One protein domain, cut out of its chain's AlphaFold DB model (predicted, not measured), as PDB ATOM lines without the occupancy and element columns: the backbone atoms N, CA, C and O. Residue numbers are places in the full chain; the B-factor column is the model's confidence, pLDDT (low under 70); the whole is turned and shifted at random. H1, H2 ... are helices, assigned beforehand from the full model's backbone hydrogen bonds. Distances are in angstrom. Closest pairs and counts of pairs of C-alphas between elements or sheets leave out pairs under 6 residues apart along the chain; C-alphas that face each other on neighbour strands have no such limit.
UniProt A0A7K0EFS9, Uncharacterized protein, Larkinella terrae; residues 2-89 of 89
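AT A GLANCE: This is residues 2 to 89 of the 89 residues of an uncharacterized protein of Larkinella terrae (UniProt A0A7K0EFS9). Two long helices, H2 and H3, lie side by side as a helical hairpin, and a third, H4, folds back from the end of H3 and splays away from the pair like the arm of a V, with residues 80 to 89 sticking out free. The short H1 sits at the end of the hairpin where H2 begins, near the start of H4. The printed part has 88 residues with four named helices, H1, H2, H3 and H4 in chain order, and no named strand; the class is all helix. It is only just loose, close to compact, with a radius of gyration of the C-alphas of 15.0 A, and spans 45 by 33 by 20 A.

IN THESE COORDINATES: Find C-alpha 2 at (29.251, 68.673, 112.379), where H1, residues 2 to 11, begins. H2, residues 14 to 31, runs 25.8 A from C-alpha 14 at (28.371, 59.738, 93.790). H3, residues 38 to 62, is the longest at 35.6 A. H4, residues 67 to 87, runs 29.9 A to C-alpha 87 at (31.229, 61.389, 73.385).

HOW THE PARTS SIT: Look at Ala 19 and Ala 49, the closest C-alphas of H2 and H3, 4.0 A apart: these helices touch at a shallow tilt of 26 degrees, opposite ways. H3 and H4 form a second helical hairpin; they touch through residues 56 to 60 and 67 to 74, at a steep tilt of 37 degrees, only just steep, with the C-alphas of Arg 60 and Val 70 closest at 6.0 A. H2 touches H4 with residues 14 to 15 alone, the C-alphas of Pro 14 and Glu 74 closest at 5.8 A. H1 is close to H4 but not clearly touching, Asn 10 and Thr 67 having the closest C-alphas at 5.9 A; H1 and H3 are apart. In H1, H2 and H4 every O i to N i+4 pair is within hydrogen-bond range, in H3 20 of 21.

THE WHOLE: The C-alphas farthest apart, of Gln 2 and Lys 34, are 46.5 A apart. The printed part has no cut and no long link. Mean pLDDT of the printed part is 92.1; look at residue 36 for the one value under 70.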
ATOM      1  N   GLN A   2      28.137  69.317 113.106       73.50
ATOM      2  CA  GLN A   2      29.251  68.673 112.379       73.50
ATOM      3  C   GLN A   2      29.134  67.139 112.277       73.50
ATOM      4  O   GLN A   2      29.419  66.567 111.228       73.50
ATOM      5  N   GLU A   3      28.653  66.471 113.328       81.75
ATOM      6  CA  GLU A   3      28.495  65.010 113.331       81.75
ATOM      7  C   GLU A   3      27.456  64.516 112.307       81.75
ATOM      8  O   GLU A   3      27.690  63.540 111.596       81.75
ATOM      9  N   SER A   4      26.332  65.227 112.180       85.81
ATOM     10  CA  SER A   4      25.276  64.910 111.212       85.81
ATOM     11  C   SER A   4      25.764  65.067 109.772       85.81
ATOM     12  O   SER A   4      25.489  64.207 108.941       85.81
ATOM     13  N   ILE A   5      26.535  66.123 109.488       86.19
ATOM     14  CA  ILE A   5      27.112  66.372 108.158       86.19
ATOM     15  C   ILE A   5      28.103  65.260 107.791       86.19
ATOM     16  O   ILE A   5      28.042  64.725 106.690       86.19
ATOM     17  N   SER A   6      28.965  64.854 108.728       84.50
ATOM     18  CA  SER A   6      29.926  63.763 108.512       84.50
ATOM     19  C   SER A   6      29.232  62.434 108.187       84.50
ATOM     20  O   SER A   6      29.592  61.750 107.227       84.50
ATOM     21  N   LYS A   7      28.168  62.095 108.926       85.75
ATOM     22  CA  LYS A   7      27.345  60.907 108.648       85.75
ATOM     23  C   LYS A   7      26.699  60.972 107.264       85.75
ATOM     24  O   LYS A   7      26.676  59.968 106.559       85.75
ATOM     25  N   LEU A   8      26.215  62.147 106.868       89.19
ATOM     26  CA  LEU A   8      25.556  62.350 105.583       89.19
ATOM     27  C   LEU A   8      26.537  62.193 104.413       89.19
ATOM     28  O   LEU A   8      26.251  61.439 103.492       89.19
ATOM     29  N   VAL A   9      27.723  62.804 104.486       88.31
ATOM     30  CA  VAL A   9      28.777  62.708 103.452       88.31
ATOM     31  C   VAL A   9      29.380  61.298 103.357       88.31
ATOM     32  O   VAL A   9      29.869  60.899 102.301       88.31
ATOM     33  N   ASN A  10      29.319  60.515 104.439       87.88
ATOM     34  CA  ASN A  10      29.730  59.107 104.438       87.88
ATOM     35  C   ASN A  10      28.760  58.180 103.704       87.88
ATOM     36  O   ASN A  10      29.179  57.122 103.239       87.88
ATOM     37  N   ILE A  11      27.476  58.532 103.675       88.44
ATOM     38  CA  ILE A  11      26.421  57.706 103.079       88.44
ATOM     39  C   ILE A  11      26.132  58.185 101.661       88.44
ATOM     40  O   ILE A  11      26.070  57.378 100.741       88.44
ATOM     41  N   ILE A  12      25.973  59.495 101.490       93.25
ATOM     42  CA  ILE A  12      25.676  60.123 100.211       93.25
ATOM     43  C   ILE A  12      26.995  60.343  99.483       93.25
ATOM     44  O   ILE A  12      27.757  61.251  99.794       93.25
ATOM     45  N   THR A  13      27.246  59.477  98.518       95.19
ATOM     46  CA  THR A  13      28.420  59.463  97.642       95.19
ATOM     47  C   THR A  13      27.965  59.353  96.181       95.19
ATOM     48  O   THR A  13      26.833  58.909  95.936       95.19
ATOM     49  N   PRO A  14      28.787  59.748  95.192       95.75
ATOM     50  CA  PRO A  14      28.371  59.738  93.790       95.75
ATOM     51  C   PRO A  14      27.795  58.394  93.318       95.75
ATOM     52  O   PRO A  14      26.731  58.374  92.699       95.75
ATOM     53  N   LEU A  15      28.413  57.257  93.660       96.62
ATOM     54  CA  LEU A  15      27.897  55.951  93.240       96.62
ATOM     55  C   LEU A  15      26.635  55.536  93.996       96.62
ATOM     56  O   LEU A  15      25.765  54.905  93.404       96.62
ATOM     57  N   THR A  16      26.470  55.913  95.267       96.19
ATOM     58  CA  THR A  16      25.195  55.654  95.967       96.19
ATOM     59  C   THR A  16      24.032  56.451  95.375       96.19
ATOM     60  O   THR A  16      22.914  55.942  95.327       96.19
ATOM     61  N   LEU A  17      24.287  57.659  94.859       96.06
ATOM     62  CA  LEU A  17      23.286  58.434  94.123       96.06
ATOM     63  C   LEU A  17      22.937  57.762  92.789       96.06
ATOM     64  O   LEU A  17      21.759  57.624  92.472       96.06
ATOM     65  N   MET A  18      23.932  57.268  92.046       95.94
ATOM     66  CA  MET A  18      23.689  56.482  90.826       95.94
ATOM     67  C   MET A  18      22.911  55.194  91.118       95.94
ATOM     68  O   MET A  18      21.992  54.842  90.379       95.94
ATOM     69  N   ALA A  19      23.226  54.518  92.225       97.00
ATOM     70  CA  ALA A  19      22.498  53.333  92.654       97.00
ATOM     71  C   ALA A  19      21.033  53.662  92.975       97.00
ATOM     72  O   ALA A  19      20.136  52.931  92.558       97.00
ATOM     73  N   LEU A  20      20.784  54.786  93.657       97.38
ATOM     74  CA  LEU A  20      19.435  55.276  93.938       97.38
ATOM     75  C   LEU A  20      18.662  55.573  92.648       97.38
ATOM     76  O   LEU A  20      17.503  55.183  92.545       97.38
ATOM     77  N   ILE A  21      19.295  56.197  91.649       96.06
ATOM     78  CA  ILE A  21      18.684  56.404  90.327       96.06
ATOM     79  C   ILE A  21      18.294  55.056  89.706       96.06
ATOM     80  O   ILE A  21      17.160  54.904  89.255       96.06
ATOM     81  N   GLY A  22      19.179  54.056  89.753       96.06
ATOM     82  CA  GLY A  22      18.871  52.701  89.288       96.06
ATOM     83  C   GLY A  22      17.660  52.091  90.000       96.06
ATOM     84  O   GLY A  22      16.758  51.573  89.345       96.06
ATOM     85  N   VAL A  23      17.575  52.223  91.328       97.25
ATOM     86  CA  VAL A  23      16.410  51.765  92.106       97.25
ATOM     87  C   VAL A  23      15.133  52.482  91.664       97.25
ATOM     88  O   VAL A  23      14.108  51.831  91.471       97.25
ATOM     89  N   LEU A  24      15.179  53.799  91.449       95.94
ATOM     90  CA  LEU A  24      14.027  54.564  90.964       95.94
ATOM     91  C   LEU A  24      13.589  54.118  89.561       95.94
ATOM     92  O   LEU A  24      12.389  54.016  89.309       95.94
ATOM     93  N   MET A  25      14.531  53.787  88.673       94.75
ATOM     94  CA  MET A  25      14.225  53.224  87.353       94.75
ATOM     95  C   MET A  25      13.527  51.864  87.459       94.75
ATOM     96  O   MET A  25      12.542  51.633  86.760       94.75
ATOM     97  N   VAL A  26      13.983  50.995  88.367       95.06
ATOM     98  CA  VAL A  26      13.342  49.697  88.639       95.06
ATOM     99  C   VAL A  26      11.923  49.890  89.158       95.06
ATOM    100  O   VAL A  26      10.990  49.297  88.619       95.06
ATOM    101  N   VAL A  27      11.742  50.742  90.172       94.94
ATOM    102  CA  VAL A  27      10.423  51.029  90.755       94.94
ATOM    103  C   VAL A  27       9.476  51.584  89.695       94.94
ATOM    104  O   VAL A  27       8.348  51.109  89.580       94.94
ATOM    105  N   ASN A  28       9.937  52.536  88.881       91.38
ATOM    106  CA  ASN A  28       9.130  53.110  87.810       91.38
ATOM    107  C   ASN A  28       8.776  52.068  86.733       91.38
ATOM    108  O   ASN A  28       7.629  51.993  86.294       91.38
ATOM    109  N   GLY A  29       9.738  51.222  86.357       90.31
ATOM    110  CA  GLY A  29       9.539  50.143  85.392       90.31
ATOM    111  C   GLY A  29       8.495  49.116  85.840       90.31
ATOM    112  O   GLY A  29       7.670  48.690  85.034       90.31
ATOM    113  N   ILE A  30       8.474  48.769  87.134       91.38
ATOM    114  CA  ILE A  30       7.467  47.867  87.720       91.38
ATOM    115  C   ILE A  30       6.102  48.556  87.814       91.38
ATOM    116  O   ILE A  30       5.095  47.979  87.402       91.38
ATOM    117  N   ALA A  31       6.054  49.783  88.342       90.94
ATOM    118  CA  ALA A  31       4.805  50.513  88.564       90.94
ATOM    119  C   ALA A  31       4.030  50.770  87.261       90.94
ATOM    120  O   ALA A  31       2.799  50.792  87.260       90.94
ATOM    121  N   HIS A  32       4.744  50.915  86.143       89.50
ATOM    122  CA  HIS A  32       4.177  51.297  84.854       89.50
ATOM    123  C   HIS A  32       4.540  50.316  83.726       89.50
ATOM    124  O   HIS A  32       4.749  50.727  82.584       89.50
ATOM    125  N   ILE A  33       4.571  49.010  84.016       82.50
ATOM    126  CA  ILE A  33       5.044  47.964  83.085       82.50
ATOM    127  C   ILE A  33       4.285  47.888  81.744       82.50
ATOM    128  O   ILE A  33       4.803  47.351  80.770       82.50
ATOM    129  N   LYS A  34       3.052  48.415  81.682       81.81
ATOM    130  CA  LYS A  34       2.201  48.413  80.476       81.81
ATOM    131  C   LYS A  34       2.493  49.558  79.499       81.81
ATOM    132  O   LYS A  34       1.944  49.555  78.403       81.81
ATOM    133  N   GLN A  35       3.288  50.548  79.898       81.56
ATOM    134  CA  GLN A  35       3.709  51.640  79.019       81.56
ATOM    135  C   GLN A  35       4.972  51.233  78.252       81.56
ATOM    136  O   GLN A  35       5.872  50.598  78.812       81.56
ATOM    137  N   GLU A  36       5.044  51.615  76.976       68.12
ATOM    138  CA  GLU A  36       6.246  51.423  76.162       68.12
ATOM    139  C   GLU A  36       7.477  52.031  76.857       68.12
ATOM    140  O   GLU A  36       7.396  53.064  77.520       68.12
ATOM    141  N   ASN A  37       8.620  51.355  76.722       72.25
ATOM    142  CA  ASN A  37       9.928  51.696  77.305       72.25
ATOM    143  C   ASN A  37      10.101  51.489  78.822       72.25
ATOM    144  O   ASN A  37      11.237  51.455  79.296       72.25
ATOM    145  N   ASN A  38       9.047  51.234  79.601       82.88
ATOM    146  CA  ASN A  38       9.212  50.999  81.045       82.88
ATOM    147  C   ASN A  38       9.823  49.638  81.388       82.88
ATOM    148  O   ASN A  38      10.513  49.502  82.400       82.88
ATOM    149  N   VAL A  39       9.677  48.660  80.493       85.31
ATOM    150  CA  VAL A  39      10.429  47.401  80.559       85.31
ATOM    151  C   VAL A  39      11.937  47.669  80.456       85.31
ATOM    152  O   VAL A  39      12.710  47.095  81.219       85.31
ATOM    153  N   LEU A  40      12.369  48.602  79.596       86.62
ATOM    154  CA  LEU A  40      13.783  48.987  79.484       86.62
ATOM    155  C   LEU A  40      14.278  49.686  80.756       86.62
ATOM    156  O   LEU A  40      15.361  49.361  81.232       86.62
ATOM    157  N   ASN A  41      13.473  50.572  81.354       87.31
ATOM    158  CA  ASN A  41      13.809  51.192  82.644       87.31
ATOM    159  C   ASN A  41      14.051  50.144  83.739       87.31
ATOM    160  O   ASN A  41      15.014  50.258  84.496       87.31
ATOM    161  N   PHE A  42      13.234  49.089  83.788       89.12
ATOM    162  CA  PHE A  42      13.449  47.968  84.700       89.12
ATOM    163  C   PHE A  42      14.751  47.208  84.392       89.12
ATOM    164  O   PHE A  42      15.583  47.025  85.284       89.12
ATOM    165  N   PHE A  43      14.958  46.812  83.131       91.88
ATOM    166  CA  PHE A  43      16.130  46.031  82.722       91.88
ATOM    167  C   PHE A  43      17.453  46.777  82.894       91.88
ATOM    168  O   PHE A  43      18.432  46.145  83.276       91.88
ATOM    169  N   PHE A  44      17.501  48.088  82.646       91.44
ATOM    170  CA  PHE A  44      18.704  48.900  82.855       91.44
ATOM    171  C   PHE A  44      18.859  49.374  84.302       91.44
ATOM    172  O   PHE A  44      19.984  49.527  84.784       91.44
ATOM    173  N   GLY A  45      17.750  49.555  85.021       93.44
ATOM    174  CA  GLY A  45      17.760  49.966  86.419       93.44
ATOM    175  C   GLY A  45      18.444  48.947  87.332       93.44
ATOM    176  O   GLY A  45      19.197  49.347  88.216       93.44
ATOM    177  N   ILE A  46      18.248  47.639  87.101       94.62
ATOM    178  CA  ILE A  46      18.865  46.583  87.927       94.62
ATOM    179  C   ILE A  46      20.404  46.599  87.822       94.62
ATOM    180  O   ILE A  46      21.053  46.719  88.866       94.62
ATOM    181  N   PRO A  47      21.022  46.519  86.623       95.06
ATOM    182  CA  PRO A  47      22.468  46.644  86.473       95.06
ATOM    183  C   PRO A  47      23.009  47.963  87.016       95.06
ATOM    184  O   PRO A  47      24.061  47.953  87.648       95.06
ATOM    185  N   LEU A  48      22.300  49.081  86.819       95.06
ATOM    186  CA  LEU A  48      22.742  50.372  87.344       95.06
ATOM    187  C   LEU A  48      22.757  50.376  88.878       95.06
ATOM    188  O   LEU A  48      23.761  50.749  89.480       95.06
ATOM    189  N   ALA A  49      21.675  49.913  89.510       97.19
ATOM    190  CA  ALA A  49      21.550  49.855  90.962       97.19
ATOM    191  C   ALA A  49      22.606  48.935  91.588       97.19
ATOM    192  O   ALA A  49      23.366  49.355  92.462       97.19
ATOM    193  N   LEU A  50      22.671  47.684  91.123       97.38
ATOM    194  CA  LEU A  50      23.574  46.675  91.674       97.38
ATOM    195  C   LEU A  50      25.031  46.960  91.322       97.38
ATOM    196  O   LEU A  50      25.904  46.790  92.170       97.38
ATOM    197  N   GLY A  51      25.298  47.415  90.098       96.31
ATOM    198  CA  GLY A  51      26.635  47.765  89.641       96.31
ATOM    199  C   GLY A  51      27.199  48.946  90.419       96.31
ATOM    200  O   GLY A  51      28.274  48.833  91.006       96.31
ATOM    201  N   ALA A  52      26.457  50.055  90.505       96.88
ATOM    202  CA  ALA A  52      26.915  51.233  91.236       96.88
ATOM    203  C   ALA A  52      27.080  50.944  92.736       96.88
ATOM    204  O   ALA A  52      28.111  51.289  93.314       96.88
ATOM    205  N   PHE A  53      26.123  50.247  93.361       97.50
ATOM    206  CA  PHE A  53      26.228  49.886  94.775       97.50
ATOM    207  C   PHE A  53      27.363  48.888  95.041       97.50
ATOM    208  O   PHE A  53      28.129  49.054  95.989       97.50
ATOM    209  N   GLY A  54      27.522  47.871  94.192       97.12
ATOM    210  CA  GLY A  54      28.599  46.889  94.312       97.12
ATOM    211  C   GLY A  54      29.980  47.533  94.196       97.12
ATOM    212  O   GLY A  54      30.853  47.286  95.030       97.12
ATOM    213  N   VAL A  55      30.164  48.420  93.213       97.19
ATOM    214  CA  VAL A  55      31.417  49.165  93.028       97.19
ATOM    215  C   VAL A  55      31.661  50.131  94.193       97.19
ATOM    216  O   VAL A  55      32.783  50.182  94.694       97.19
ATOM    217  N   HIS A  56      30.633  50.825  94.695       97.06
ATOM    218  CA  HIS A  56      30.732  51.652  95.906       97.06
ATOM    219  C   HIS A  56      31.267  50.844  97.096       97.06
ATOM    220  O   HIS A  56      32.234  51.239  97.750       97.06
ATOM    221  N   MET A  57      30.684  49.669  97.355       97.12
ATOM    222  CA  MET A  57      31.104  48.800  98.457       97.12
ATOM    223  C   MET A  57      32.552  48.324  98.290       97.12
ATOM    224  O   MET A  57      33.306  48.303  99.266       97.12
ATOM    225  N   LEU A  58      32.969  48.014  97.059       97.62
ATOM    226  CA  LEU A  58      34.350  47.652  96.747       97.62
ATOM    227  C   LEU A  58      35.319  48.815  97.007       97.62
ATOM    228  O   LEU A  58      36.311  48.636  97.711       97.62
ATOM    229  N   ILE A  59      35.027  50.020  96.509       96.94
ATOM    230  CA  ILE A  59      35.862  51.213  96.730       96.94
ATOM    231  C   ILE A  59      35.961  51.518  98.222       96.94
ATOM    232  O   ILE A  59      37.051  51.769  98.745       96.94
ATOM    233  N   ARG A  60      34.837  51.449  98.938       95.81
ATOM    234  CA  ARG A  60      34.787  51.691 100.379       95.81
ATOM    235  C   ARG A  60      35.625  50.675 101.154       95.81
ATOM    236  O   ARG A  60      36.309  51.058 102.107       95.81
ATOM    237  N   HIS A  61      35.625  49.412 100.730       96.12
ATOM    238  CA  HIS A  61      36.497  48.382 101.287       96.12
ATOM    239  C   HIS A  61      37.983  48.673 101.003       96.12
ATOM    240  O   HIS A  61      38.785  48.732 101.936       96.12
ATOM    241  N   LEU A  62      38.344  48.949  99.745       96.81
ATOM    242  CA  LEU A  62      39.731  49.184  99.314       96.81
ATOM    243  C   LEU A  62      40.362  50.435  99.946       96.81
ATOM    244  O   LEU A  62      41.539  50.442 100.305       96.81
ATOM    245  N   THR A  63      39.572  51.488 100.142       96.19
ATOM    246  CA  THR A  63      40.015  52.754 100.751       96.19
ATOM    247  C   THR A  63      39.999  52.736 102.281       96.19
ATOM    248  O   THR A  63      40.267  53.764 102.910       96.19
ATOM    249  N   ARG A  64      39.695  51.587 102.906       94.12
ATOM    250  CA  ARG A  64      39.530  51.443 104.364       94.12
ATOM    251  C   ARG A  64      38.525  52.449 104.940       94.12
ATOM    252  O   ARG A  64      38.758  53.030 105.995       94.12
ATOM    253  N   GLN A  65      37.426  52.678 104.222       89.12
ATOM    254  CA  GLN A  65      36.360  53.620 104.574       89.12
ATOM    255  C   GLN A  65      36.792  55.094 104.696       89.12
ATOM    256  O   GLN A  65      36.072  55.893 105.294       89.12
ATOM    257  N   LYS A  66      37.941  55.493 104.127       93.44
ATOM    258  CA  LYS A  66      38.348  56.904 104.104       93.44
ATOM    259  C   LYS A  66      37.494  57.692 103.108       93.44
ATOM    260  O   LYS A  66      37.766  57.697 101.910       93.44
ATOM    261  N   THR A  67      36.507  58.414 103.623       93.31
ATOM    262  CA  THR A  67      35.461  59.120 102.864       93.31
ATOM    263  C   THR A  67      35.983  60.022 101.756       93.31
ATOM    264  O   THR A  67      35.458  59.985 100.651       93.31
ATOM    265  N   ALA A  68      37.048  60.788 102.013       94.06
ATOM    266  CA  ALA A  68      37.633  61.677 101.010       94.06
ATOM    267  C   ALA A  68      38.142  60.915  99.770       94.06
ATOM    268  O   ALA A  68      37.952  61.371  98.646       94.06
ATOM    269  N   TYR A  69      38.739  59.733  99.966       95.75
ATOM    270  CA  TYR A  69      39.219  58.893  98.866       95.75
ATOM    271  C   TYR A  69      38.064  58.224  98.125       95.75
ATOM    272  O   TYR A  69      38.100  58.165  96.901       95.75
ATOM    273  N   VAL A  70      37.039  57.762  98.852       96.31
ATOM    274  CA  VAL A  70      35.809  57.226  98.246       96.31
ATOM    275  C   VAL A  70      35.205  58.270  97.311       96.31
ATOM    276  O   VAL A  70      35.037  58.006  96.127       96.31
ATOM    277  N   TRP A  71      34.987  59.486  97.811       96.62
ATOM    278  CA  TRP A  71      34.456  60.588  97.015       96.62
ATOM    279  C   TRP A  71      35.308  60.898  95.788       96.62
ATOM    280  O   TRP A  71      34.763  60.993  94.693       96.62
ATOM    281  N   ALA A  72      36.627  61.026  95.943       96.75
ATOM    282  CA  ALA A  72      37.512  61.336  94.823       96.75
ATOM    283  C   ALA A  72      37.452  60.262  93.723       96.75
ATOM    284  O   ALA A  72      37.269  60.593  92.552       96.75
ATOM    285  N   ILE A  73      37.561  58.983  94.095       97.19
ATOM    286  CA  ILE A  73      37.528  57.866  93.141       97.19
ATOM    287  C   ILE A  73      36.164  57.794  92.455       97.19
ATOM    288  O   ILE A  73      36.094  57.696  91.233       97.19
ATOM    289  N   GLU A  74      35.079  57.866  93.221       97.44
ATOM    290  CA  GLU A  74      33.731  57.773  92.669       97.44
ATOM    291  C   GLU A  74      33.387  58.939  91.752       97.44
ATOM    292  O   GLU A  74      32.775  58.728  90.710       97.44
ATOM    293  N   PHE A  75      33.806  60.156  92.097       96.44
ATOM    294  CA  PHE A  75      33.569  61.325  91.259       96.44
ATOM    295  C   PHE A  75      34.300  61.201  89.920       96.44
ATOM    296  O   PHE A  75      33.715  61.473  88.875       96.44
ATOM    297  N   ILE A  76      35.550  60.725  89.941       97.56
ATOM    298  CA  ILE A  76      36.320  60.446  88.723       97.56
ATOM    299  C   ILE A  76      35.626  59.368  87.891       97.56
ATOM    300  O   ILE A  76      35.448  59.554  86.691       97.56
ATOM    301  N   LEU A  77      35.195  58.265  88.507       96.62
ATOM    302  CA  LEU A  77      34.496  57.192  87.797       96.62
ATOM    303  C   LEU A  77      33.209  57.694  87.141       96.62
ATOM    304  O   LEU A  77      33.018  57.475  85.948       96.62
ATOM    305  N   VAL A  78      32.354  58.398  87.884       94.94
ATOM    306  CA  VAL A  78      31.103  58.946  87.345       94.94
ATOM    307  C   VAL A  78      31.382  59.942  86.219       94.94
ATOM    308  O   VAL A  78      30.733  59.866  85.181       94.94
ATOM    309  N   ALA A  79      32.376  60.824  86.369       95.69
ATOM    310  CA  ALA A  79      32.760  61.767  85.320       95.69
ATOM    311  C   ALA A  79      33.280  61.063  84.054       95.69
ATOM    312  O   ALA A  79      32.928  61.462  82.946       95.69
ATOM    313  N   LEU A  80      34.076  59.999  84.203       95.81
ATOM    314  CA  LEU A  80      34.566  59.197  83.079       95.81
ATOM    315  C   LEU A  80      33.433  58.451  82.372       95.81
ATOM    316  O   LEU A  80      33.380  58.455  81.146       95.81
ATOM    317  N   PHE A  81      32.512  57.846  83.126       91.69
ATOM    318  CA  PHE A  81      31.330  57.193  82.558       91.69
ATOM    319  C   PHE A  81      30.436  58.189  81.824       91.69
ATOM    320  O   PHE A  81      29.997  57.908  80.713       91.69
ATOM    321  N   TRP A  82      30.209  59.363  82.416       92.50
ATOM    322  CA  TRP A  82      29.455  60.440  81.786       92.50
ATOM    323  C   TRP A  82      30.106  60.895  80.478       92.50
ATOM    324  O   TRP A  82      29.440  60.995  79.453       92.50
ATOM    325  N   TYR A  83      31.422  61.120  80.490       95.25
ATOM    326  CA  TYR A  83      32.172  61.483  79.293       95.25
ATOM    327  C   TYR A  83      32.083  60.398  78.213       95.25
ATOM    328  O   TYR A  83      31.762  60.698  77.066       95.25
ATOM    329  N   ALA A  84      32.312  59.133  78.572       93.00
ATOM    330  CA  ALA A  84      32.212  58.022  77.631       93.00
ATOM    331  C   ALA A  84      30.802  57.924  77.028       93.00
ATOM    332  O   ALA A  84      30.665  57.739  75.824       93.00
ATOM    333  N   PHE A  85      29.759  58.107  77.837       88.31
ATOM    334  CA  PHE A  85      28.379  58.082  77.363       88.31
ATOM    335  C   PHE A  85      28.046  59.237  76.410       88.31
ATOM    336  O   PHE A  85      27.299  59.029  75.471       88.31
ATOM    337  N   MET A  86      28.587  60.438  76.638       92.50
ATOM    338  CA  MET A  86      28.265  61.622  75.827       92.50
ATOM    339  C   MET A  86      29.075  61.741  74.530       92.50
ATOM    340  O   MET A  86      28.646  62.443  73.617       92.50
ATOM    341  N   TYR A  87      30.277  61.158  74.481       92.81
ATOM    342  CA  TYR A  87      31.229  61.389  73.385       92.81
ATOM    343  C   TYR A  87      31.673  60.122  72.647       92.81
ATOM    344  O   TYR A  87      32.275  60.241  71.582       92.81
ATOM    345  N   VAL A  88      31.436  58.928  73.200       90.12
ATOM    346  CA  VAL A  88      31.803  57.651  72.554       90.12
ATOM    347  C   VAL A  88      30.573  56.911  72.030       90.12
ATOM    348  O   VAL A  88      30.672  56.247  71.000       90.12
ATOM    349  N   TRP A  89      29.447  57.023  72.733       75.38
ATOM    350  CA  TRP A  89      28.155  56.439  72.371       75.38
ATOM    351  C   TRP A  89      27.208  57.519  71.852       75.38
ATOM    352  O   TRP A  89      26.389  57.177  70.970       75.38
TER     353      TRP A  89